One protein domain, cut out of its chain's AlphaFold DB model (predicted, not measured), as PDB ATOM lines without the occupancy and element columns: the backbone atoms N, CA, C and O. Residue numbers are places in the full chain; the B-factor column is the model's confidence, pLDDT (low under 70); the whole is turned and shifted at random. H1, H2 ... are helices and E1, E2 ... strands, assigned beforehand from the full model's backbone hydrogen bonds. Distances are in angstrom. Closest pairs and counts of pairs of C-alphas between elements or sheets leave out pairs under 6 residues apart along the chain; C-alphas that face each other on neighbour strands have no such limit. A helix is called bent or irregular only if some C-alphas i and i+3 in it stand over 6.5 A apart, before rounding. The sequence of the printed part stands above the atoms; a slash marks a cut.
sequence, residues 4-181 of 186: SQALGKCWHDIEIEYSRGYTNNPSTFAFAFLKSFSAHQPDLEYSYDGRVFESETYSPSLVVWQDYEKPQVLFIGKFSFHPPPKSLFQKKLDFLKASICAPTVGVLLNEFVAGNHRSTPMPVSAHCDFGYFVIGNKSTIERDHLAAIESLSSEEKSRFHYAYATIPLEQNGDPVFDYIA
ATOM      1  N   SER A   4     -12.341 -15.581   2.337       82.06
ATOM      2  CA  SER A   4     -13.039 -14.300   2.437       82.06
ATOM      3  C   SER A   4     -12.941 -13.664   3.834       82.06
ATOM      4  O   SER A   4     -12.765 -12.451   3.957       82.06
ATOM      5  N   GLN A   5     -13.011 -14.477   4.896       85.69
ATOM      6  CA  GLN A   5     -12.803 -14.041   6.281       85.69
ATOM      7  C   GLN A   5     -11.349 -13.634   6.540       85.69
ATOM      8  O   GLN A   5     -11.108 -12.644   7.229       85.69
ATOM      9  N   ALA A   6     -10.387 -14.381   5.991       87.38
ATOM     10  CA  ALA A   6      -8.973 -14.048   6.120       87.38
ATOM     11  C   ALA A   6      -8.648 -12.717   5.435       87.38
ATOM     12  O   ALA A   6      -8.004 -11.877   6.050       87.38
ATOM     13  N   LEU A   7      -9.159 -12.484   4.222       87.88
ATOM     14  CA  LEU A   7      -8.961 -11.236   3.480       87.88
ATOM     15  C   LEU A   7      -9.472 -10.013   4.256       87.88
ATOM     16  O   LEU A   7      -8.760  -9.016   4.358       87.88
ATOM     17  N   GLY A   8     -10.662 -10.110   4.862       86.88
ATOM     18  CA  GLY A   8     -11.212  -9.031   5.690       86.88
ATOM     19  C   GLY A   8     -10.354  -8.735   6.923       86.88
ATOM     20  O   GLY A   8     -10.093  -7.575   7.230       86.88
ATOM     21  N   LYS A   9      -9.844  -9.778   7.594       89.56
ATOM     22  CA  LYS A   9      -8.904  -9.608   8.713       89.56
ATOM     23  C   LYS A   9      -7.566  -9.020   8.274       89.56
ATOM     24  O   LYS A   9      -7.060  -8.141   8.953       89.56
ATOM     25  N   CYS A  10      -7.025  -9.453   7.135       89.88
ATOM     26  CA  CYS A  10      -5.769  -8.919   6.604       89.88
ATOM     27  C   CYS A  10      -5.877  -7.431   6.292       89.88
ATOM     28  O   CYS A  10      -4.955  -6.669   6.567       89.88
ATOM     29  N   TRP A  11      -7.022  -7.007   5.755       88.75
ATOM     30  CA  TRP A  11      -7.282  -5.596   5.513       88.75
ATOM     31  C   TRP A  11      -7.346  -4.778   6.807       88.75
ATOM     32  O   TRP A  11      -6.759  -3.701   6.887       88.75
ATOM     33  N   HIS A  12      -7.995  -5.313   7.841       88.44
ATOM     34  CA  HIS A  12      -8.052  -4.665   9.149       88.44
ATOM     35  C   HIS A  12      -6.681  -4.610   9.851       88.44
ATOM     36  O   HIS A  12      -6.311  -3.593  10.432       88.44
ATOM     37  N   ASP A  13      -5.874  -5.668   9.760       89.06
ATOM     38  CA  ASP A  13      -4.514  -5.667  10.314       89.06
ATOM     39  C   ASP A  13      -3.641  -4.597   9.640       89.06
ATOM     40  O   ASP A  13      -2.841  -3.921  10.290       89.06
ATOM     41  N   ILE A  14      -3.837  -4.391   8.339       86.94
ATOM     42  CA  ILE A  14      -3.187  -3.322   7.589       86.94
ATOM     43  C   ILE A  14      -3.606  -1.935   8.053       86.94
ATOM     44  O   ILE A  14      -2.747  -1.063   8.162       86.94
ATOM     45  N   GLU A  15      -4.896  -1.707   8.292       85.56
ATOM     46  CA  GLU A  15      -5.403  -0.441   8.831       85.56
ATOM     47  C   GLU A  15      -4.659  -0.082  10.129       85.56
ATOM     48  O   GLU A  15      -4.192   1.051  10.309       85.56
ATOM     49  N   ILE A  16      -4.441  -1.078  10.993       83.75
ATOM     50  CA  ILE A  16      -3.676  -0.932  12.235       83.75
ATOM     51  C   ILE A  16      -2.194  -0.635  11.951       83.75
ATOM     52  O   ILE A  16      -1.616   0.248  12.589       83.75
ATOM     53  N   GLU A  17      -1.549  -1.358  11.028       82.00
ATOM     54  CA  GLU A  17      -0.134  -1.134  10.690       82.00
ATOM     55  C   GLU A  17       0.106   0.234  10.026       82.00
ATOM     56  O   GLU A  17       1.089   0.910  10.347       82.00
ATOM     57  N   TYR A  18      -0.806   0.673   9.158       78.19
ATOM     58  CA  TYR A  18      -0.761   1.979   8.504       78.19
ATOM     59  C   TYR A  18      -0.906   3.116   9.518       78.19
ATOM     60  O   TYR A  18      -0.104   4.048   9.517       78.19
ATOM     61  N   SER A  19      -1.852   2.998  10.453       76.31
ATOM     62  CA  SER A  19      -2.058   3.978  11.532       76.31
ATOM     63  C   SER A  19      -0.832   4.150  12.439       76.31
ATOM     64  O   SER A  19      -0.677   5.170  13.105       76.31
ATOM     65  N   ARG A  20       0.076   3.165  12.459       77.06
ATOM     66  CA  ARG A  20       1.348   3.215  13.195       77.06
ATOM     67  C   ARG A  20       2.521   3.751  12.360       77.06
ATOM     68  O   ARG A  20       3.629   3.844  12.881       77.06
ATOM     69  N   GLY A  21       2.295   4.099  11.091       71.50
ATOM     70  CA  GLY A  21       3.298   4.665  10.185       71.50
ATOM     71  C   GLY A  21       4.249   3.645   9.549       71.50
ATOM     72  O   GLY A  21       5.296   4.037   9.035       71.50
ATOM     73  N   TYR A  22       3.925   2.347   9.581       67.81
ATOM     74  CA  TYR A  22       4.822   1.291   9.090       67.81
ATOM     75  C   TYR A  22       4.691   0.985   7.591       67.81
ATOM     76  O   TYR A  22       5.598   0.387   7.011       67.81
ATOM     77  N   THR A  23       3.598   1.400   6.945       68.12
ATOM     78  CA  THR A  23       3.335   1.141   5.522       68.12
ATOM     79  C   THR A  23       3.213   2.456   4.751       68.12
ATOM     80  O   THR A  23       2.357   3.286   5.035       68.12
ATOM     81  N   ASN A  24       4.097   2.676   3.770       70.94
ATOM     82  CA  ASN A  24       4.167   3.943   3.019       70.94
ATOM     83  C   ASN A  24       4.335   3.776   1.500       70.94
ATOM     84  O   ASN A  24       4.371   4.763   0.770       70.94
ATOM     85  N   ASN A  25       4.459   2.539   1.016       74.00
ATOM     86  CA  ASN A  25       4.589   2.225  -0.405       74.00
ATOM     87  C   ASN A  25       3.966   0.851  -0.738       74.00
ATOM     88  O   ASN A  25       3.750   0.046   0.181       74.00
ATOM     89  N   PRO A  26       3.696   0.545  -2.027       69.75
ATOM     90  CA  PRO A  26       2.980  -0.673  -2.421       69.75
ATOM     91  C   PRO A  26       3.643  -1.961  -1.928       69.75
ATOM     92  O   PRO A  26       2.953  -2.910  -1.572       69.75
ATOM     93  N   SER A  27       4.977  -1.979  -1.860       73.88
ATOM     94  CA  SER A  27       5.730  -3.163  -1.445       73.88
ATOM     95  C   SER A  27       5.653  -3.402   0.054       73.88
ATOM     96  O   SER A  27       5.404  -4.525   0.476       73.88
ATOM     97  N   THR A  28       5.794  -2.352   0.869       79.25
ATOM     98  CA  THR A  28       5.607  -2.464   2.328       79.25
ATOM     99  C   THR A  28       4.184  -2.874   2.686       79.25
ATOM    100  O   THR A  28       3.981  -3.678   3.588       79.25
ATOM    101  N   PHE A  29       3.205  -2.372   1.936       79.12
ATOM    102  CA  PHE A  29       1.805  -2.686   2.149       79.12
ATOM    103  C   PHE A  29       1.483  -4.137   1.812       79.12
ATOM    104  O   PHE A  29       0.873  -4.848   2.601       79.12
ATOM    105  N   ALA A  30       1.929  -4.603   0.653       78.81
ATOM    106  CA  ALA A  30       1.718  -5.982   0.265       78.81
ATOM    107  C   ALA A  30       2.529  -6.959   1.124       78.81
ATOM    108  O   ALA A  30       2.051  -8.051   1.404       78.81
ATOM    109  N   PHE A  31       3.712  -6.565   1.606       81.62
ATOM    110  CA  PHE A  31       4.446  -7.334   2.608       81.62
ATOM    111  C   PHE A  31       3.653  -7.460   3.917       81.62
ATOM    112  O   PHE A  31       3.530  -8.565   4.441       81.62
ATOM    113  N   ALA A  32       3.074  -6.363   4.420       85.00
ATOM    114  CA  ALA A  32       2.193  -6.379   5.590       85.00
ATOM    115  C   ALA A  32       0.951  -7.257   5.361       85.00
ATOM    116  O   ALA A  32       0.626  -8.096   6.202       85.00
ATOM    117  N   PHE A  33       0.319  -7.134   4.186       86.81
ATOM    118  CA  PHE A  33      -0.806  -7.977   3.780       86.81
ATOM    119  C   PHE A  33      -0.426  -9.451   3.827       86.81
ATOM    120  O   PHE A  33      -1.113 -10.244   4.455       86.81
ATOM    121  N   LEU A  34       0.687  -9.813   3.186       83.75
ATOM    122  CA  LEU A  34       1.186 -11.181   3.113       83.75
ATOM    123  C   LEU A  34       1.528 -11.735   4.486       83.75
ATOM    124  O   LEU A  34       1.148 -12.854   4.800       83.75
ATOM    125  N   LYS A  35       2.191 -10.940   5.325       86.56
ATOM    126  CA  LYS A  35       2.524 -11.323   6.696       86.56
ATOM    127  C   LYS A  35       1.268 -11.609   7.522       86.56
ATOM    128  O   LYS A  35       1.224 -12.622   8.218       86.56
ATOM    129  N   SER A  36       0.258 -10.741   7.445       89.19
ATOM    130  CA  SER A  36      -1.036 -10.975   8.095       89.19
ATOM    131  C   SER A  36      -1.726 -12.212   7.504       89.19
ATOM    132  O   SER A  36      -2.177 -13.089   8.238       89.19
ATOM    133  N   PHE A  37      -1.705 -12.358   6.180       87.06
ATOM    134  CA  PHE A  37      -2.307 -13.488   5.484       87.06
ATOM    135  C   PHE A  37      -1.680 -14.822   5.896       87.06
ATOM    136  O   PHE A  37      -2.412 -15.744   6.236       87.06
ATOM    137  N   SER A  38      -0.350 -14.913   5.988       85.88
ATOM    138  CA  SER A  38       0.352 -16.100   6.492       85.88
ATOM    139  C   SER A  38       0.032 -16.417   7.954       85.88
ATOM    140  O   SER A  38       0.047 -17.582   8.340       85.88
ATOM    141  N   ALA A  39      -0.279 -15.414   8.782       88.19
ATOM    142  CA  ALA A  39      -0.704 -15.642  10.164       88.19
ATOM    143  C   ALA A  39      -2.133 -16.213  10.250       88.19
ATOM    144  O   ALA A  39      -2.445 -16.987  11.153       88.19
ATOM    145  N   HIS A  40      -2.996 -15.837   9.303       88.06
ATOM    146  CA  HIS A  40      -4.410 -16.217   9.255       88.06
ATOM    147  C   HIS A  40      -4.690 -17.475   8.412       88.06
ATOM    148  O   HIS A  40      -5.706 -18.137   8.638       88.06
ATOM    149  N   GLN A  41      -3.821 -17.788   7.446       85.38
ATOM    150  CA  GLN A  41      -3.903 -18.903   6.490       85.38
ATOM    151  C   GLN A  41      -2.507 -19.528   6.268       85.38
ATOM    152  O   GLN A  41      -1.928 -19.377   5.192       85.38
ATOM    153  N   PRO A  42      -1.939 -20.217   7.274       81.94
ATOM    154  CA  PRO A  42      -0.567 -20.734   7.212       81.94
ATOM    155  C   PRO A  42      -0.367 -21.859   6.186       81.94
ATOM    156  O   PRO A  42       0.760 -22.099   5.765       81.94
ATOM    157  N   ASP A  43      -1.447 -22.528   5.779       81.62
ATOM    158  CA  ASP A  43      -1.412 -23.675   4.863       81.62
ATOM    159  C   ASP A  43      -1.477 -23.269   3.377       81.62
ATOM    160  O   ASP A  43      -1.482 -24.130   2.498       81.62
ATOM    161  N   LEU A  44      -1.582 -21.966   3.082       80.50
ATOM    162  CA  LEU A  44      -1.612 -21.448   1.717       80.50
ATOM    163  C   LEU A  44      -0.245 -20.910   1.312       80.50
ATOM    164  O   LEU A  44       0.387 -20.130   2.026       80.50
ATOM    165  N   GLU A  45       0.171 -21.274   0.107       84.12
ATOM    166  CA  GLU A  45       1.330 -20.677  -0.534       84.12
ATOM    167  C   GLU A  45       0.928 -19.396  -1.269       84.12
ATOM    168  O   GLU A  45      -0.235 -19.199  -1.640       84.12
ATOM    169  N   TYR A  46       1.893 -18.500  -1.472       83.00
ATOM    170  CA  TYR A  46       1.647 -17.212  -2.102       83.00
ATOM    171  C   TYR A  46       2.799 -16.739  -2.990       83.00
ATOM    172  O   TYR A  46       3.961 -17.089  -2.794       83.00
ATOM    173  N   SER A  47       2.461 -15.877  -3.950       79.88
ATOM    174  CA  SER A  47       3.378 -15.224  -4.886       79.88
ATOM    175  C   SER A  47       3.042 -13.741  -4.956       79.88
ATOM    176  O   SER A  47       1.951 -13.375  -5.387       79.88
ATOM    177  N   TYR A  48       3.998 -12.897  -4.565       73.06
ATOM    178  CA  TYR A  48       3.877 -11.432  -4.505       73.06
ATOM    179  C   TYR A  48       4.040 -10.720  -5.864       73.06
ATOM    180  O   TYR A  48       3.488  -9.643  -6.087       73.06
ATOM    181  N   ASP A  49       4.801 -11.327  -6.771       70.19
ATOM    182  CA  ASP A  49       4.941 -10.901  -8.168       70.19
ATOM    183  C   ASP A  49       4.288 -11.946  -9.069       70.19
ATOM    184  O   ASP A  49       4.829 -12.297 -10.111       70.19
ATOM    185  N   GLY A  50       3.165 -12.542  -8.641       63.47
ATOM    186  CA  GLY A  50       2.455 -13.477  -9.506       63.47
ATOM    187  C   GLY A  50       2.223 -12.765 -10.830       63.47
ATOM    188  O   GLY A  50       1.456 -11.807 -10.879       63.47
ATOM    189  N   ARG A  51       2.947 -13.153 -11.885       62.62
ATOM    190  CA  ARG A  51       2.825 -12.537 -13.208       62.62
ATOM    191  C   ARG A  51       1.584 -13.102 -13.831       62.62
ATOM    192  O   ARG A  51       1.631 -13.926 -14.737       62.62
ATOM    193  N   VAL A  52       0.476 -12.686 -13.258       58.88
ATOM    194  CA  VAL A  52      -0.809 -13.101 -13.730       58.88
ATOM    195  C   VAL A  52      -1.032 -12.239 -14.953       58.88
ATOM    196  O   VAL A  52      -1.046 -12.787 -16.043       58.88
ATOM    197  N   PHE A  53      -1.024 -10.902 -14.841       54.34
ATOM    198  CA  PHE A  53      -1.485 -10.060 -15.946       54.34
ATOM    199  C   PHE A  53      -0.833  -8.662 -15.989       54.34
ATOM    200  O   PHE A  53      -1.044  -7.845 -15.092       54.34
ATOM    201  N   GLU A  54      -0.120  -8.412 -17.095       50.47
ATOM    202  CA  GLU A  54       0.555  -7.182 -17.559       50.47
ATOM    203  C   GLU A  54       1.924  -6.806 -16.969       50.47
ATOM    204  O   GLU A  54       2.217  -6.941 -15.788       50.47
ATOM    205  N   SER A  55       2.749  -6.257 -17.864       49.31
ATOM    206  CA  SER A  55       4.090  -5.695 -17.676       49.31
ATOM    207  C   SER A  55       4.111  -4.357 -16.922       49.31
ATOM    208  O   SER A  55       5.052  -3.580 -17.088       49.31
ATOM    209  N   GLU A  56       3.062  -4.026 -16.166       50.91
ATOM    210  CA  GLU A  56       3.013  -2.772 -15.417       50.91
ATOM    211  C   GLU A  56       3.804  -2.914 -14.116       50.91
ATOM    212  O   GLU A  56       3.352  -3.496 -13.135       50.91
ATOM    213  N   THR A  57       4.992  -2.319 -14.111       50.78
ATOM    214  CA  THR A  57       6.009  -2.357 -13.051       50.78
ATOM    215  C   THR A  57       5.575  -1.777 -11.696       50.78
ATOM    216  O   THR A  57       6.378  -1.750 -10.768       50.78
ATOM    217  N   TYR A  58       4.340  -1.285 -11.558       55.50
ATOM    218  CA  TYR A  58       3.942  -0.388 -10.464       55.50
ATOM    219  C   TYR A  58       2.818  -0.914  -9.561       55.50
ATOM    220  O   TYR A  58       2.366  -0.192  -8.672       55.50
ATOM    221  N   SER A  59       2.323  -2.138  -9.759       66.88
ATOM    222  CA  SER A  59       1.260  -2.702  -8.913       66.88
ATOM    223  C   SER A  59       1.509  -4.182  -8.644       66.88
ATOM    224  O   SER A  59       1.347  -4.990  -9.563       66.88
ATOM    225  N   PRO A  60       1.908  -4.562  -7.419       69.75
ATOM    226  CA  PRO A  60       2.167  -5.958  -7.135       69.75
ATOM    227  C   PRO A  60       0.891  -6.790  -7.217       69.75
ATOM    228  O   PRO A  60      -0.201  -6.357  -6.826       69.75
ATOM    229  N   SER A  61       1.059  -7.994  -7.754       78.00
ATOM    230  CA  SER A  61      -0.012  -8.951  -7.995       78.00
ATOM    231  C   SER A  61       0.176 -10.141  -7.071       78.00
ATOM    232  O   SER A  61       1.168 -10.861  -7.154       78.00
ATOM    233  N   LEU A  62      -0.793 -10.336  -6.189       82.81
ATOM    234  CA  LEU A  62      -0.806 -11.410  -5.221       82.81
ATOM    235  C   LEU A  62      -1.603 -12.590  -5.764       82.81
ATOM    236  O   LEU A  62      -2.770 -12.451  -6.115       82.81
ATOM    237  N   VAL A  63      -0.987 -13.762  -5.776       83.94
ATOM    238  CA  VAL A  63      -1.683 -15.032  -5.993       83.94
ATOM    239  C   VAL A  63      -1.501 -15.877  -4.752       83.94
ATOM    240  O   VAL A  63      -0.380 -15.965  -4.254       83.94
ATOM    241  N   VAL A  64      -2.576 -16.509  -4.287       86.19
ATOM    242  CA  VAL A  64      -2.512 -17.543  -3.248       86.19
ATOM    243  C   VAL A  64      -3.076 -18.850  -3.785       86.19
ATOM    244  O   VAL A  64      -4.076 -18.865  -4.516       86.19
ATOM    245  N   TRP A  65      -2.432 -19.952  -3.433       86.88
ATOM    246  CA  TRP A  65      -2.828 -21.285  -3.861       86.88
ATOM    247  C   TRP A  65      -2.693 -22.287  -2.726       86.88
ATOM    248  O   TRP A  65      -1.991 -22.064  -1.741       86.88
ATOM    249  N   GLN A  66      -3.405 -23.394  -2.881       83.81
ATOM    250  CA  GLN A  66      -3.283 -24.545  -2.007       83.81
ATOM    251  C   GLN A  66      -2.527 -25.651  -2.736       83.81
ATOM    252  O   GLN A  66      -2.835 -25.947  -3.896       83.81
ATOM    253  N   ASP A  67      -1.559 -26.251  -2.049       70.56
ATOM    254  CA  ASP A  67      -0.811 -27.391  -2.564       70.56
ATOM    255  C   ASP A  67      -1.591 -28.690  -2.275       70.56
ATOM    256  O   ASP A  67      -1.837 -29.063  -1.128       70.56
ATOM    257  N   TYR A  68      -2.065 -29.340  -3.339       72.31
ATOM    258  CA  TYR A  68      -2.688 -30.675  -3.349       72.31
ATOM    259  C   TYR A  68      -1.910 -31.554  -4.353       72.31
ATOM    260  O   TYR A  68      -0.862 -31.140  -4.833       72.31
ATOM    261  N   GLU A  69      -2.419 -32.729  -4.768       69.75
ATOM    262  CA  GLU A  69      -1.820 -33.511  -5.882       69.75
ATOM    263  C   GLU A  69      -1.551 -32.664  -7.149       69.75
ATOM    264  O   GLU A  69      -0.714 -33.029  -7.976       69.75
ATOM    265  N   LYS A  70      -2.256 -31.530  -7.297       72.75
ATOM    266  CA  LYS A  70      -1.940 -30.430  -8.216       72.75
ATOM    267  C   LYS A  70      -2.193 -29.095  -7.500       72.75
ATOM    268  O   LYS A  70      -3.271 -28.967  -6.910       72.75
ATOM    269  N   PRO A  71      -1.298 -28.098  -7.586       82.75
ATOM    270  CA  PRO A  71      -1.533 -26.808  -6.946       82.75
ATOM    271  C   PRO A  71      -2.718 -26.085  -7.602       82.75
ATOM    272  O   PRO A  71      -2.853 -26.117  -8.825       82.75
ATOM    273  N   GLN A  72      -3.590 -25.448  -6.814       86.19
ATOM    274  CA  GLN A  72      -4.778 -24.733  -7.313       86.19
ATOM    275  C   GLN A  72      -4.874 -23.317  -6.754       86.19
ATOM    276  O   GLN A  72      -4.748 -23.114  -5.548       86.19
ATOM    277  N   VAL A  73      -5.189 -22.346  -7.613       87.31
ATOM    278  CA  VAL A  73      -5.348 -20.943  -7.204       87.31
ATOM    279  C   VAL A  73      -6.698 -20.719  -6.532       87.31
ATOM    280  O   VAL A  73      -7.740 -21.055  -7.099       87.31
ATOM    281  N   LEU A  74      -6.662 -20.117  -5.342       86.62
ATOM    282  CA  LEU A  74      -7.847 -19.766  -4.558       86.62
ATOM    283  C   LEU A  74      -8.123 -18.260  -4.552       86.62
ATOM    284  O   LEU A  74      -9.277 -17.868  -4.408       86.62
ATOM    285  N   PHE A  75      -7.104 -17.411  -4.729       86.94
ATOM    286  CA  PHE A  75      -7.324 -15.974  -4.881       86.94
ATOM    287  C   PHE A  75      -6.273 -15.265  -5.731       86.94
ATOM    288  O   PHE A  75      -5.087 -15.605  -5.700       86.94
ATOM    289  N   ILE A  76      -6.741 -14.249  -6.462       85.69
ATOM    290  CA  ILE A  76      -5.940 -13.370  -7.316       85.69
ATOM    291  C   ILE A  76      -6.242 -11.916  -6.943       85.69
ATOM    292  O   ILE A  76      -7.348 -11.424  -7.164       85.69
ATOM    293  N   GLY A  77      -5.245 -11.221  -6.398       83.69
ATOM    294  CA  GLY A  77      -5.340  -9.850  -5.912       83.69
ATOM    295  C   GLY A  77      -4.366  -8.891  -6.598       83.69
ATOM    296  O   GLY A  77      -3.252  -9.276  -6.948       83.69
ATOM    297  N   LYS A  78      -4.737  -7.615  -6.741       82.19
ATOM    298  CA  LYS A  78      -3.799  -6.531  -7.092       82.19
ATOM    299  C   LYS A  78      -3.812  -5.421  -6.047       82.19
ATOM    300  O   LYS A  78      -4.884  -4.999  -5.619       82.19
ATOM    301  N   PHE A  79      -2.628  -4.909  -5.710       80.50
ATOM    302  CA  PHE A  79      -2.454  -3.757  -4.820       80.50
ATOM    303  C   PHE A  79      -1.954  -2.539  -5.594       80.50
ATOM    304  O   PHE A  79      -1.064  -2.649  -6.438       80.50
ATOM    305  N   SER A  80      -2.497  -1.362  -5.292       78.25
ATOM    306  CA  SER A  80      -2.088  -0.110  -5.935       78.25
ATOM    307  C   SER A  80      -2.205   1.085  -4.989       78.25
ATOM    308  O   SER A  80      -3.082   1.119  -4.135       78.25
ATOM    309  N   PHE A  81      -1.311   2.066  -5.146       74.38
ATOM    310  CA  PHE A  81      -1.345   3.345  -4.413       74.38
ATOM    311  C   PHE A  81      -2.135   4.436  -5.121       74.38
ATOM    312  O   PHE A  81      -2.340   5.513  -4.562       74.38
ATOM    313  N   HIS A  82      -2.533   4.177  -6.363       73.75
ATOM    314  CA  HIS A  82      -3.393   5.069  -7.099       73.75
ATOM    315  C   HIS A  82      -4.396   4.263  -7.912       73.75
ATOM    316  O   HIS A  82      -4.006   3.284  -8.561       73.75
ATOM    317  N   PRO A  83      -5.663   4.702  -7.921       70.06
ATOM    318  CA  PRO A  83      -6.640   4.184  -8.853       70.06
ATOM    319  C   PRO A  83      -6.131   4.387 -10.293       70.06
ATOM    320  O   PRO A  83      -5.688   5.492 -10.632       70.06
ATOM    321  N   PRO A  84      -6.153   3.368 -11.170       68.81
ATOM    322  CA  PRO A  84      -5.873   3.572 -12.581       68.81
ATOM    323  C   PRO A  84      -6.897   4.558 -13.164       68.81
ATOM    324  O   PRO A  84      -8.053   4.577 -12.729       68.81
ATOM    325  N   PRO A  85      -6.522   5.346 -14.186       70.62
ATOM    326  CA  PRO A  85      -7.471   6.166 -14.931       70.62
ATOM    327  C   PRO A  85      -8.705   5.354 -15.333       70.62
ATOM    328  O   PRO A  85      -8.574   4.182 -15.682       70.62
ATOM    329  N   LYS A  86      -9.894   5.967 -15.360       68.69
ATOM    330  CA  LYS A  86     -11.160   5.291 -15.712       68.69
ATOM    331  C   LYS A  86     -11.071   4.458 -17.003       68.69
ATOM    332  O   LYS A  86     -11.606   3.357 -17.072       68.69
ATOM    333  N   SER A  87     -10.334   4.957 -17.999       70.25
ATOM    334  CA  SER A  87     -10.082   4.283 -19.283       70.25
ATOM    335  C   SER A  87      -9.237   3.003 -19.184       70.25
ATOM    336  O   SER A  87      -9.274   2.178 -20.098       70.25
ATOM    337  N   LEU A  88      -8.470   2.841 -18.104       72.56
ATOM    338  CA  LEU A  88      -7.649   1.670 -17.794       72.56
ATOM    339  C   LEU A  88      -8.276   0.803 -16.699       72.56
ATOM    340  O   LEU A  88      -8.084  -0.406 -16.723       72.56
ATOM    341  N   PHE A  89      -9.049   1.380 -15.772       72.81
ATOM    342  CA  PHE A  89      -9.724   0.622 -14.718       72.81
ATOM    343  C   PHE A  89     -10.681  -0.416 -15.295       72.81
ATOM    344  O   PHE A  89     -10.565  -1.590 -14.963       72.81
ATOM    345  N   GLN A  90     -11.564  -0.005 -16.214       72.56
ATOM    346  CA  GLN A  90     -12.493  -0.941 -16.845       72.56
ATOM    347  C   GLN A  90     -11.737  -2.054 -17.575       72.56
ATOM    348  O   GLN A  90     -12.075  -3.215 -17.420       72.56
ATOM    349  N   LYS A  91     -10.642  -1.721 -18.270       75.31
ATOM    350  CA  LYS A  91      -9.793  -2.722 -18.929       75.31
ATOM    351  C   LYS A  91      -9.174  -3.699 -17.934       75.31
ATOM    352  O   LYS A  91      -9.183  -4.894 -18.190       75.31
ATOM    353  N   LYS A  92      -8.668  -3.215 -16.795       72.44
ATOM    354  CA  LYS A  92      -8.111  -4.062 -15.728       72.44
ATOM    355  C   LYS A  92      -9.180  -4.967 -15.124       72.44
ATOM    356  O   LYS A  92      -8.909  -6.136 -14.872       72.44
ATOM    357  N   LEU A  93     -10.383  -4.443 -14.927       72.19
ATOM    358  CA  LEU A  93     -11.511  -5.191 -14.393       72.19
ATOM    359  C   LEU A  93     -12.011  -6.244 -15.386       72.19
ATOM    360  O   LEU A  93     -12.136  -7.403 -15.015       72.19
ATOM    361  N   ASP A  94     -12.206  -5.879 -16.653       74.38
ATOM    362  CA  ASP A  94     -12.552  -6.800 -17.743       74.38
ATOM    363  C   ASP A  94     -11.503  -7.902 -17.897       74.38
ATOM    364  O   ASP A  94     -11.829  -9.064 -18.133       74.38
ATOM    365  N   PHE A  95     -10.234  -7.559 -17.696       71.38
ATOM    366  CA  PHE A  95      -9.143  -8.516 -17.720       71.38
ATOM    367  C   PHE A  95      -9.213  -9.490 -16.524       71.38
ATOM    368  O   PHE A  95      -9.116 -10.708 -16.697       71.38
ATOM    369  N   LEU A  96      -9.415  -8.983 -15.301       71.12
ATOM    370  CA  LEU A  96      -9.622  -9.829 -14.118       71.12
ATOM    371  C   LEU A  96     -10.848 -10.735 -14.299       71.12
ATOM    372  O   LEU A  96     -10.773 -11.921 -13.990       71.12
ATOM    373  N   LYS A  97     -11.929 -10.222 -14.898       73.31
ATOM    374  CA  LYS A  97     -13.114 -11.007 -15.271       73.31
ATOM    375  C   LYS A  97     -12.798 -12.103 -16.282       73.31
ATOM    376  O   LYS A  97     -13.208 -13.239 -16.094       73.31
ATOM    377  N   ALA A  98     -12.033 -11.806 -17.331       74.00
ATOM    378  CA  ALA A  98     -11.604 -12.818 -18.296       74.00
ATOM    379  C   ALA A  98     -10.773 -13.931 -17.631       74.00
ATOM    380  O   ALA A  98     -10.844 -15.091 -18.032       74.00
ATOM    381  N   SER A  99     -10.040 -13.589 -16.569       68.94
ATOM    382  CA  SER A  99      -9.244 -14.533 -15.778       68.94
ATOM    383  C   SER A  99     -10.102 -15.495 -14.955       68.94
ATOM    384  O   SER A  99      -9.662 -16.604 -14.675       68.94
ATOM    385  N   ILE A 100     -11.344 -15.118 -14.629       70.88
ATOM    386  CA  ILE A 100     -12.344 -16.014 -14.024       70.88
ATOM    387  C   ILE A 100     -12.603 -17.218 -14.929       70.88
ATOM    388  O   ILE A 100     -12.753 -18.344 -14.460       70.88
ATOM    389  N   CYS A 101     -12.660 -16.962 -16.234       74.50
ATOM    390  CA  CYS A 101     -12.921 -17.965 -17.256       74.50
ATOM    391  C   CYS A 101     -11.642 -18.676 -17.719       74.50
ATOM    392  O   CYS A 101     -11.718 -19.610 -18.519       74.50
ATOM    393  N   ALA A 102     -10.465 -18.230 -17.263       78.50
ATOM    394  CA  ALA A 102      -9.205 -18.832 -17.651       78.50
ATOM    395  C   ALA A 102      -9.033 -20.187 -16.945       78.50
ATOM    396  O   ALA A 102      -9.161 -20.265 -15.723       78.50
ATOM    397  N   PRO A 103      -8.688 -21.261 -17.674       81.88
ATOM    398  CA  PRO A 103      -8.484 -22.571 -17.060       81.88
ATOM    399  C   PRO A 103      -7.220 -22.613 -16.188       81.88
ATOM    400  O   PRO A 103      -7.126 -23.440 -15.281       81.88
ATOM    401  N   THR A 104      -6.245 -21.739 -16.460       85.88
ATOM    402  CA  THR A 104      -4.957 -21.667 -15.759       85.88
ATOM    403  C   THR A 104      -4.412 -20.241 -15.720       85.88
ATOM    404  O   THR A 104      -4.661 -19.470 -16.649       85.88
ATOM    405  N   VAL A 105      -3.574 -19.930 -14.728       81.88
ATOM    406  CA  VAL A 105      -2.841 -18.659 -14.615       81.88
ATOM    407  C   VAL A 105      -1.355 -18.869 -14.320       81.88
ATOM    408  O   VAL A 105      -0.980 -19.862 -13.706       81.88
ATOM    409  N   GLY A 106      -0.495 -17.945 -14.759       79.81
ATOM    410  CA  GLY A 106       0.941 -17.996 -14.472       79.81
ATOM    411  C   GLY A 106       1.257 -17.540 -13.047       79.81
ATOM    412  O   GLY A 106       0.857 -16.450 -12.640       79.81
ATOM    413  N   VAL A 107       1.996 -18.360 -12.299       80.00
ATOM    414  CA  VAL A 107       2.405 -18.085 -10.915       80.00
ATOM    415  C   VAL A 107       3.922 -18.172 -10.804       80.00
ATOM    416  O   VAL A 107       4.531 -19.091 -11.352       80.00
ATOM    417  N   LEU A 108       4.538 -17.225 -10.093       78.00
ATOM    418  CA  LEU A 108       5.951 -17.321  -9.743       78.00
ATOM    419  C   LEU A 108       6.074 -18.118  -8.448       78.00
ATOM    420  O   LEU A 108       5.688 -17.654  -7.379       78.00
ATOM    421  N   LEU A 109       6.606 -19.330  -8.545       72.25
ATOM    422  CA  LEU A 109       6.981 -20.089  -7.358       72.25
ATOM    423  C   LEU A 109       8.231 -19.445  -6.754       72.25
ATOM    424  O   LEU A 109       9.050 -18.921  -7.503       72.25
ATOM    425  N   ASN A 110       8.340 -19.443  -5.422       59.59
ATOM    426  CA  ASN A 110       9.370 -18.767  -4.619       59.59
ATOM    427  C   ASN A 110      10.825 -19.018  -5.081       59.59
ATOM    428  O   ASN A 110      11.591 -19.730  -4.437       59.59
ATOM    429  N   GLU A 111      11.252 -18.368  -6.158       50.72
ATOM    430  CA  GLU A 111      12.631 -18.339  -6.623       50.72
ATOM    431  C   GLU A 111      13.189 -16.938  -6.347       50.72
ATOM    432  O   GLU A 111      13.313 -16.093  -7.228       50.72
ATOM    433  N   PHE A 112      13.608 -16.698  -5.100       45.25
ATOM    434  CA  PHE A 112      14.550 -15.615  -4.766       45.25
ATOM    435  C   PHE A 112      15.972 -15.895  -5.315       45.25
ATOM    436  O   PHE A 112      16.965 -15.361  -4.822       45.25
ATOM    437  N   VAL A 113      16.103 -16.752  -6.335       41.91
ATOM    438  CA  VAL A 113      17.380 -17.183  -6.904       41.91
ATOM    439  C   VAL A 113      17.661 -16.371  -8.167       41.91
ATOM    440  O   VAL A 113      17.155 -16.656  -9.245       41.91
ATOM    441  N   ALA A 114      18.479 -15.330  -7.995       42.28
ATOM    442  CA  ALA A 114      19.318 -14.692  -9.010       42.28
ATOM    443  C   ALA A 114      18.783 -14.698 -10.465       42.28
ATOM    444  O   ALA A 114      19.282 -15.415 -11.330       42.28
ATOM    445  N   GLY A 115      17.818 -13.821 -10.754       51.94
ATOM    446  CA  GLY A 115      17.642 -13.239 -12.092       51.94
ATOM    447  C   GLY A 115      16.885 -14.056 -13.143       51.94
ATOM    448  O   GLY A 115      16.656 -13.527 -14.228       51.94
ATOM    449  N   ASN A 116      16.437 -15.279 -12.847       55.59
ATOM    450  CA  ASN A 116      15.584 -16.055 -13.750       55.59
ATOM    451  C   ASN A 116      14.222 -16.303 -13.104       55.59
ATOM    452  O   ASN A 116      14.075 -17.189 -12.276       55.59
ATOM    453  N   HIS A 117      13.214 -15.528 -13.498       62.81
ATOM    454  CA  HIS A 117      11.841 -15.762 -13.060       62.81
ATOM    455  C   HIS A 117      11.255 -16.956 -13.819       62.81
ATOM    456  O   HIS A 117      11.013 -16.855 -15.026       62.81
ATOM    457  N   ARG A 118      11.004 -18.075 -13.136       66.88
ATOM    458  CA  ARG A 118      10.224 -19.186 -13.695       66.88
ATOM    459  C   ARG A 118       8.757 -19.042 -13.307       66.88
ATOM    460  O   ARG A 118       8.421 -18.895 -12.139       66.88
ATOM    461  N   SER A 119       7.893 -19.066 -14.319       77.19
ATOM    462  CA  SER A 119       6.441 -19.071 -14.148       77.19
ATOM    463  C   SER A 119       5.907 -20.479 -14.384       77.19
ATOM    464  O   SER A 119       6.255 -21.108 -15.385       77.19
ATOM    465  N   THR A 120       5.059 -20.950 -13.474       80.44
ATOM    466  CA  THR A 120       4.357 -22.230 -13.574       80.44
ATOM    467  C   THR A 120       2.869 -21.962 -13.805       80.44
ATOM    468  O   THR A 120       2.281 -21.168 -13.067       80.44
ATOM    469  N   PRO A 121       2.231 -22.590 -14.811       84.69
ATOM    470  CA  PRO A 121       0.788 -22.492 -14.979       84.69
ATOM    471  C   PRO A 121       0.073 -23.269 -13.867       84.69
ATOM    472  O   PRO A 121       0.297 -24.467 -13.704       84.69
ATOM    473  N   MET A 122      -0.819 -22.599 -13.140       85.31
ATOM    474  CA  MET A 122      -1.646 -23.192 -12.088       85.31
ATOM    475  C   MET A 122      -3.120 -23.208 -12.501       85.31
ATOM    476  O   MET A 122      -3.610 -22.176 -12.968       85.31
ATOM    477  N   PRO A 123      -3.852 -24.327 -12.346       88.25
ATOM    478  CA  PRO A 123      -5.295 -24.362 -12.560       88.25
ATOM    479  C   PRO A 123      -6.039 -23.422 -11.603       88.25
ATOM    480  O   PRO A 123      -5.689 -23.290 -10.427       88.25
ATOM    481  N   VAL A 124      -7.091 -22.783 -12.115       86.12
ATOM    482  CA  VAL A 124      -7.949 -21.879 -11.337       86.12
ATOM    483  C   VAL A 124      -9.069 -22.679 -10.677       86.12
ATOM    484  O   VAL A 124      -9.778 -23.433 -11.343       86.12
ATOM    485  N   SER A 125      -9.241 -22.522  -9.363       85.88
ATOM    486  CA  SER A 125     -10.330 -23.173  -8.633       85.88
ATOM    487  C   SER A 125     -11.696 -22.593  -9.010       85.88
ATOM    488  O   SER A 125     -11.847 -21.386  -9.221       85.88
ATOM    489  N   ALA A 126     -12.736 -23.433  -8.988       79.44
ATOM    490  CA  ALA A 126     -14.127 -22.983  -9.093       79.44
ATOM    491  C   ALA A 126     -14.524 -22.027  -7.949       79.44
ATOM    492  O   ALA A 126     -15.427 -21.211  -8.110       79.44
ATOM    493  N   HIS A 127     -13.819 -22.104  -6.816       79.88
ATOM    494  CA  HIS A 127     -14.021 -21.263  -5.636       79.88
ATOM    495  C   HIS A 127     -13.073 -20.055  -5.588       79.88
ATOM    496  O   HIS A 127     -12.851 -19.504  -4.517       79.88
ATOM    497  N   CYS A 128     -12.463 -19.676  -6.716       83.75
ATOM    498  CA  CYS A 128     -11.512 -18.571  -6.739       83.75
ATOM    499  C   CYS A 128     -12.193 -17.224  -6.445       83.75
ATOM    500  O   CYS A 128     -13.176 -16.875  -7.115       83.75
ATOM    501  N   ASP A 129     -11.591 -16.466  -5.528       85.38
ATOM    502  CA  ASP A 129     -11.941 -15.088  -5.183       85.38
ATOM    503  C   ASP A 129     -10.999 -14.090  -5.887       85.38
ATOM    504  O   ASP A 129      -9.814 -14.357  -6.106       85.38
ATOM    505  N   PHE A 130     -11.511 -12.912  -6.236       83.12
ATOM    506  CA  PHE A 130     -10.747 -11.845  -6.893       83.12
ATOM    507  C   PHE A 130     -10.623 -10.650  -5.969       83.12
ATOM    508  O   PHE A 130     -11.567 -10.328  -5.258       83.12
ATOM    509  N   GLY A 131      -9.474  -9.980  -5.975       83.50
ATOM    510  CA  GLY A 131      -9.208  -8.840  -5.108       83.50
ATOM    511  C   GLY A 131      -8.659  -7.632  -5.852       83.50
ATOM    512  O   GLY A 131      -7.707  -7.739  -6.627       83.50
ATOM    513  N   TYR A 132      -9.195  -6.454  -5.553       82.94
ATOM    514  CA  TYR A 132      -8.575  -5.194  -5.940       82.94
ATOM    515  C   TYR A 132      -8.487  -4.257  -4.737       82.94
ATOM    516  O   TYR A 132      -9.506  -3.874  -4.164       82.94
ATOM    517  N   PHE A 133      -7.257  -3.914  -4.354       84.00
ATOM    518  CA  PHE A 133      -6.956  -3.137  -3.157       84.00
ATOM    519  C   PHE A 133      -6.276  -1.833  -3.556       84.00
ATOM    520  O   PHE A 133      -5.207  -1.832  -4.181       84.00
ATOM    521  N   VAL A 134      -6.906  -0.716  -3.205       81.69
ATOM    522  CA  VAL A 134      -6.455   0.615  -3.617       81.69
ATOM    523  C   VAL A 134      -6.218   1.487  -2.404       81.69
ATOM    524  O   VAL A 134      -7.092   1.697  -1.579       81.69
ATOM    525  N   ILE A 135      -5.039   2.067  -2.325       77.81
ATOM    526  CA  ILE A 135      -4.743   3.154  -1.403       77.81
ATOM    527  C   ILE A 135      -4.740   4.425  -2.238       77.81
ATOM    528  O   ILE A 135      -4.416   4.368  -3.419       77.81
ATOM    529  N   GLY A 136      -5.126   5.567  -1.687       76.19
ATOM    530  CA  GLY A 136      -5.063   6.818  -2.434       76.19
ATOM    531  C   GLY A 136      -5.870   7.934  -1.800       76.19
ATOM    532  O   GLY A 136      -6.439   7.787  -0.726       76.19
ATOM    533  N   ASN A 137      -5.932   9.078  -2.471       72.25
ATOM    534  CA  ASN A 137      -6.768  10.180  -2.013       72.25
ATOM    535  C   ASN A 137      -8.257   9.849  -2.215       72.25
ATOM    536  O   ASN A 137      -8.653   9.390  -3.292       72.25
ATOM    537  N   LYS A 138      -9.077  10.163  -1.204       69.94
ATOM    538  CA  LYS A 138     -10.540  10.018  -1.198       69.94
ATOM    539  C   LYS A 138     -11.194  10.499  -2.494       69.94
ATOM    540  O   LYS A 138     -11.897   9.738  -3.150       69.94
ATOM    541  N   SER A 139     -10.871  11.719  -2.927       68.06
ATOM    542  CA  SER A 139     -11.468  12.326  -4.127       68.06
ATOM    543  C   SER A 139     -11.158  11.571  -5.425       68.06
ATOM    544  O   SER A 139     -11.906  11.673  -6.396       68.06
ATOM    545  N   THR A 140     -10.052  10.823  -5.456       69.62
ATOM    546  CA  THR A 140      -9.619  10.055  -6.632       69.62
ATOM    547  C   THR A 140     -10.257   8.667  -6.649       69.62
ATOM    548  O   THR A 140     -10.599   8.165  -7.717       69.62
ATOM    549  N   ILE A 141     -10.452   8.062  -5.476       72.06
ATOM    550  CA  ILE A 141     -11.074   6.741  -5.333       72.06
ATOM    551  C   ILE A 141     -12.593   6.832  -5.545       72.06
ATOM    552  O   ILE A 141     -13.155   6.060  -6.318       72.06
ATOM    553  N   GLU A 142     -13.274   7.795  -4.920       66.38
ATOM    554  CA  GLU A 142     -14.746   7.831  -4.912       66.38
ATOM    555  C   GLU A 142     -15.364   8.110  -6.291       66.38
ATOM    556  O   GLU A 142     -16.349   7.478  -6.666       66.38
ATOM    557  N   ARG A 143     -14.792   9.034  -7.074       63.62
ATOM    558  CA  ARG A 143     -15.448   9.532  -8.296       63.62
ATOM    559  C   ARG A 143     -15.450   8.531  -9.453       63.62
ATOM    560  O   ARG A 143     -16.427   8.447 -10.191       63.62
ATOM    561  N   ASP A 144     -14.347   7.813  -9.645       63.41
ATOM    562  CA  ASP A 144     -14.115   7.037 -10.867       63.41
ATOM    563  C   ASP A 144     -14.118   5.512 -10.634       63.41
ATOM    564  O   ASP A 144     -14.222   4.762 -11.607       63.41
ATOM    565  N   HIS A 145     -14.047   5.029  -9.383       68.75
ATOM    566  CA  HIS A 145     -13.999   3.589  -9.077       68.75
ATOM    567  C   HIS A 145     -15.286   3.001  -8.526       68.75
ATOM    568  O   HIS A 145     -15.687   1.941  -9.003       68.75
ATOM    569  N   LEU A 146     -15.963   3.677  -7.594       66.69
ATOM    570  CA  LEU A 146     -17.237   3.173  -7.069       66.69
ATOM    571  C   LEU A 146     -18.254   2.994  -8.201       66.69
ATOM    572  O   LEU A 146     -18.814   1.916  -8.344       66.69
ATOM    573  N   ALA A 147     -18.360   3.968  -9.109       66.62
ATOM    574  CA  ALA A 147     -19.232   3.874 -10.283       66.62
ATOM    575  C   ALA A 147     -18.877   2.707 -11.229       66.62
ATOM    576  O   ALA A 147     -19.750   2.120 -11.868       66.62
ATOM    577  N   ALA A 148     -17.592   2.362 -11.348       68.75
ATOM    578  CA  ALA A 148     -17.159   1.258 -12.197       68.75
ATOM    579  C   ALA A 148     -17.416  -0.106 -11.532       68.75
ATOM    580  O   ALA A 148     -17.820  -1.050 -12.206       68.75
ATOM    581  N   ILE A 149     -17.281  -0.200 -10.209       69.88
ATOM    582  CA  ILE A 149     -17.667  -1.389  -9.435       69.88
ATOM    583  C   ILE A 149     -19.190  -1.559  -9.422       69.88
ATOM    584  O   ILE A 149     -19.698  -2.666  -9.580       69.88
ATOM    585  N   GLU A 150     -19.942  -0.468  -9.301       73.75
ATOM    586  CA  GLU A 150     -21.403  -0.483  -9.355       73.75
ATOM    587  C   GLU A 150     -21.930  -1.023 -10.686       73.75
ATOM    588  O   GLU A 150     -22.967  -1.687 -10.687       73.75
ATOM    589  N   SER A 151     -21.183  -0.825 -11.780       74.44
ATOM    590  CA  SER A 151     -21.524  -1.338 -13.113       74.44
ATOM    591  C   SER A 151     -21.369  -2.859 -13.283       74.44
ATOM    592  O   SER A 151     -21.810  -3.405 -14.294       74.44
ATOM    593  N   LEU A 152     -20.764  -3.553 -12.310       73.88
ATOM    594  CA  LEU A 152     -20.645  -5.012 -12.303       73.88
ATOM    595  C   LEU A 152     -22.002  -5.704 -12.103       73.88
ATOM    596  O   LEU A 152     -22.855  -5.223 -11.348       73.88
ATOM    597  N   SER A 153     -22.175  -6.876 -12.717       79.12
ATOM    598  CA  SER A 153     -23.331  -7.742 -12.460       79.12
ATOM    599  C   SER A 153     -23.294  -8.303 -11.031       79.12
ATOM    600  O   SER A 153     -22.235  -8.384 -10.407       79.12
ATOM    601  N   SER A 154     -24.443  -8.723 -10.494       79.50
ATOM    602  CA  SER A 154     -24.505  -9.354  -9.163       79.50
ATOM    603  C   SER A 154     -23.645 -10.620  -9.074       79.50
ATOM    604  O   SER A 154     -23.030 -10.876  -8.042       79.50
ATOM    605  N   GLU A 155     -23.550 -11.383 -10.167       76.62
ATOM    606  CA  GLU A 155     -22.697 -12.570 -10.248       76.62
ATOM    607  C   GLU A 155     -21.213 -12.187 -10.156       76.62
ATOM    608  O   GLU A 155     -20.467 -12.767  -9.369       76.62
ATOM    609  N   GLU A 156     -20.793 -11.150 -10.885       74.25
ATOM    610  CA  GLU A 156     -19.416 -10.647 -10.859       74.25
ATOM    611  C   GLU A 156     -19.046 -10.093  -9.478       74.25
ATOM    612  O   GLU A 156     -17.966 -10.380  -8.961       74.25
ATOM    613  N   LYS A 157     -19.964  -9.355  -8.842       76.38
ATOM    614  CA  LYS A 157     -19.788  -8.825  -7.482       76.38
ATOM    615  C   LYS A 157     -19.660  -9.933  -6.434       76.38
ATOM    616  O   LYS A 157     -18.884  -9.787  -5.493       76.38
ATOM    617  N   SER A 158     -20.341 -11.065  -6.618       78.44
ATOM    618  CA  SER A 158     -20.340 -12.175  -5.650       78.44
ATOM    619  C   SER A 158     -19.003 -12.917  -5.512       78.44
ATOM    620  O   SER A 158     -18.860 -13.741  -4.611       78.44
ATOM    621  N   ARG A 159     -18.007 -12.600  -6.352       78.12
ATOM    622  CA  ARG A 159     -16.643 -13.160  -6.297       78.12
ATOM    623  C   ARG A 159     -15.554 -12.103  -6.113       78.12
ATOM    624  O   ARG A 159     -14.369 -12.434  -6.122       78.12
ATOM    625  N   PHE A 160     -15.940 -10.831  -6.006       81.94
ATOM    626  CA  PHE A 160     -15.008  -9.713  -6.020       81.94
ATOM    627  C   PHE A 160     -14.913  -9.058  -4.643       81.94
ATOM    628  O   PHE A 160     -15.871  -8.498  -4.111       81.94
ATOM    629  N   HIS A 161     -13.713  -9.113  -4.087       84.44
ATOM    630  CA  HIS A 161     -13.282  -8.353  -2.935       84.44
ATOM    631  C   HIS A 161     -12.752  -7.008  -3.405       84.44
ATOM    632  O   HIS A 161     -11.830  -6.927  -4.223       84.44
ATOM    633  N   TYR A 162     -13.308  -5.944  -2.848       83.56
ATOM    634  CA  TYR A 162     -12.783  -4.606  -3.042       83.56
ATOM    635  C   TYR A 162     -12.449  -4.014  -1.690       83.56
ATOM    636  O   TYR A 162     -13.243  -4.095  -0.759       83.56
ATOM    637  N   ALA A 163     -11.277  -3.408  -1.583       83.94
ATOM    638  CA  ALA A 163     -10.935  -2.647  -0.400       83.94
ATOM    639  C   ALA A 163     -10.224  -1.373  -0.806       83.94
ATOM    640  O   ALA A 163      -9.463  -1.348  -1.782       83.94
ATOM    641  N   TYR A 164     -10.462  -0.318  -0.041       84.25
ATOM    642  CA  TYR A 164      -9.757   0.922  -0.251       84.25
ATOM    643  C   TYR A 164      -9.397   1.627   1.044       84.25
ATOM    644  O   TYR A 164     -10.091   1.532   2.052       84.25
ATOM    645  N   ALA A 165      -8.263   2.314   0.999       82.25
ATOM    646  CA  ALA A 165      -7.780   3.167   2.066       82.25
ATOM    647  C   ALA A 165      -7.691   4.587   1.518       82.25
ATOM    648  O   ALA A 165      -6.879   4.874   0.631       82.25
ATOM    649  N   THR A 166      -8.547   5.471   2.020       79.19
ATOM    650  CA  THR A 166      -8.468   6.888   1.688       79.19
ATOM    651  C   THR A 166      -7.507   7.583   2.638       79.19
ATOM    652  O   THR A 166      -7.689   7.558   3.852       79.19
ATOM    653  N   ILE A 167      -6.476   8.207   2.078       74.81
ATOM    654  CA  ILE A 167      -5.527   9.028   2.821       74.81
ATOM    655  C   ILE A 167      -5.897  10.491   2.551       74.81
ATOM    656  O   ILE A 167      -5.794  10.939   1.401       74.81
ATOM    657  N   PRO A 168      -6.376  11.238   3.555       66.31
ATOM    658  CA  PRO A 168      -6.696  12.647   3.387       66.31
ATOM    659  C   PRO A 168      -5.432  13.463   3.088       66.31
ATOM    660  O   PRO A 168      -4.358  13.214   3.630       66.31
ATOM    661  N   LEU A 169      -5.563  14.447   2.192       61.06
ATOM    662  CA  LEU A 169      -4.468  15.362   1.840       61.06
ATOM    663  C   LEU A 169      -4.162  16.374   2.949       61.06
ATOM    664  O   LEU A 169      -3.066  16.929   2.997       61.06
ATOM    665  N   GLU A 170      -5.141  16.654   3.804       60.69
ATOM    666  CA  GLU A 170      -4.998  17.583   4.916       60.69
ATOM    667  C   GLU A 170      -4.430  16.843   6.130       60.69
ATOM    668  O   GLU A 170      -4.912  15.767   6.480       60.69
ATOM    669  N   GLN A 171      -3.427  17.433   6.791       53.03
ATOM    670  CA  GLN A 171      -2.628  16.825   7.873       53.03
ATOM    671  C   GLN A 171      -3.424  16.354   9.112       53.03
ATOM    672  O   GLN A 171      -2.828  15.784  10.019       53.03
ATOM    673  N   ASN A 172      -4.743  16.572   9.153       57.44
ATOM    674  CA  ASN A 172      -5.610  16.300  10.303       57.44
ATOM    675  C   ASN A 172      -6.783  15.353   9.998       57.44
ATOM    676  O   ASN A 172      -7.647  15.177  10.853       57.44
ATOM    677  N   GLY A 173      -6.875  14.796   8.789       62.56
ATOM    678  CA  GLY A 173      -7.882  13.777   8.512       62.56
ATOM    679  C   GLY A 173      -7.388  12.397   8.942       62.56
ATOM    680  O   GLY A 173      -6.266  12.015   8.606       62.56
ATOM    681  N   ASP A 174      -8.232  11.630   9.624       70.62
ATOM    682  CA  ASP A 174      -7.956  10.213   9.841       70.62
ATOM    683  C   ASP A 174      -8.125   9.449   8.515       70.62
ATOM    684  O   ASP A 174      -9.066   9.726   7.757       70.62
ATOM    685  N   PRO A 175      -7.221   8.509   8.188       75.50
ATOM    686  CA  PRO A 175      -7.407   7.653   7.031       75.50
ATOM    687  C   PRO A 175      -8.669   6.805   7.212       75.50
ATOM    688  O   PRO A 175      -8.907   6.253   8.284       75.50
ATOM    689  N   VAL A 176      -9.474   6.685   6.156       83.38
ATOM    690  CA  VAL A 176     -10.671   5.829   6.171       83.38
ATOM    691  C   VAL A 176     -10.363   4.551   5.419       83.38
ATOM    692  O   VAL A 176      -9.969   4.608   4.252       83.38
ATOM    693  N   PHE A 177     -10.559   3.418   6.082       85.00
ATOM    694  CA  PHE A 177     -10.411   2.091   5.506       85.00
ATOM    695  C   PHE A 177     -11.783   1.461   5.326       85.00
ATOM    696  O   PHE A 177     -12.540   1.330   6.280       85.00
ATOM    697  N   ASP A 178     -12.066   1.022   4.107       84.94
ATOM    698  CA  ASP A 178     -13.286   0.303   3.783       84.94
ATOM    699  C   ASP A 178     -12.941  -1.014   3.099       84.94
ATOM    700  O   ASP A 178     -12.044  -1.101   2.255       84.94
ATOM    701  N   TYR A 179     -13.677  -2.053   3.475       85.31
ATOM    702  CA  TYR A 179     -13.582  -3.381   2.895       85.31
ATOM    703  C   TYR A 179     -14.975  -3.862   2.527       85.31
ATOM    704  O   TYR A 179     -15.861  -3.966   3.375       85.31
ATOM    705  N   ILE A 180     -15.150  -4.184   1.253       82.69
ATOM    706  CA  ILE A 180     -16.397  -4.680   0.702       82.69
ATOM    707  C   ILE A 180     -16.188  -6.142   0.325       82.69
ATOM    708  O   ILE A 180     -15.495  -6.479  -0.642       82.69
ATOM    709  N   ALA A 181     -16.775  -7.015   1.142       81.94
ATOM    710  CA  ALA A 181     -16.781  -8.446   0.901       81.94
ATOM    711  C   ALA A 181     -17.760  -8.796  -0.235       81.94
ATOM    712  O   ALA A 181     -18.763  -8.100  -0.409       81.94
TER     713      ALA A 181
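This is residues 4 to 181 of the 186 residues of an uncharacterized protein of Gammaproteobacteria bacterium (UniProt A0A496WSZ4). A twisted sheet of seven strands makes the middle of the domain, with H1 and H2 covering one face and H3 and H4 over the opposite face. The long strand E5 runs through the sheet, with E3 on one side and with E6 and, at its bent first part, E4 on the other side; the short helices H5 and H6 are not on the sheet. The printed part has 178 residues, with six named helices and seven named strands in the order H1 H2 E1 E2 E3 H3 E4 E5 H4 H5 H6 E6 E7. The sheet is branched, with parallel and antiparallel pairs, and the class is mixed, helices and strands. The whole is compact, with a radius of gyration of the C-alphas of 16.0 A and spans of 52 by 35 by 32 A.

H1, residues 4 to 19, begins at C-alpha 4 (-13.039, -14.300, 2.437) and is 23.2 A long. H2, residues 26 to 40, is 20.8 A long. E1 is residues 45 to 47, E2 is residues 61 to 66, and E3, residues 72 to 80, is 24.8 A long. H3, residues 86 to 100, measures 21.4 A and is neither bent nor irregular, but only just: C-alphas 87 and 90 are 6.2 A apart. E4 is residues 104 to 108. E5, residues 119 to 136, is 30.7 A long from C-alpha 119 (6.441, -19.071, -14.148), and bends by 118 degrees at residue 123. H4 is residues 138 to 144, H5 residues 146 to 150 and H6 residues 154 to 157. E6, residues 160 to 166, is 19.4 A long, and E7, residues 176 to 180, ends at C-alpha 180 (-16.397, -4.680, 0.702).

E1, E2 and E3 form a meander, each strand the antiparallel neighbour of the one before; N 47 and O 63 are 2.9 A apart, and N 62 and O 77 are 2.8 A apart. E3 and E5 are parallel at 24 degrees, with N 131 and O 76 at 2.8 A. The pairing of E5 is staggered: residues 119 to 123 pair with E4, antiparallel, with N 105 and O 122 at 2.9 A, and residues 130 to 136 pair with E6, parallel, with N 161 and O 130 at 2.7 A. E5, H4 H5 H6 and E6 form a strand-helix-strand unit, two parallel neighbour strands with helices between. E6 and E7 are a hairpin, with N 166 and O 176 at 2.8 A. H1 is over E6 at a height over the sheet of 9.2 A. H2, on the same face, is over E3 at 7.3 A. H1 and H2 touch at Cys 10 and Ser 36, their closest C-alphas, 5.4 A apart, at a steep tilt of 50 degrees, opposite ways. On the opposite face, H3 is over E3 and E5 at 10.8 A. H4, on the same face as H3, has a height over the sheet of 9.6 A. H3 and H5 are close but not clearly touching, with the C-alphas of Gln 90 and Ala 148 closest at 6.9 A. H1 and H3 are apart. In H1, H2 and H5 every O i to N i+4 pair is within hydrogen-bond range; H3 has 10 of 11, H4 has 1 of 3 with 1 of 4 O i to N i+3 pairs, and H6 is too short for an O i to N i+4 pair.

The C-alphas of Glu 69 and Asn 172, the two farthest apart, are 52.5 A apart. The printed part has no cut. The link from E1 to E2, residues 48 to 60, is long. The mean pLDDT of the printed part is 75.6, and 44 residues are under 70, among them residues 50 to 60, 110 to 118, 142 to 149 and 168 to 173.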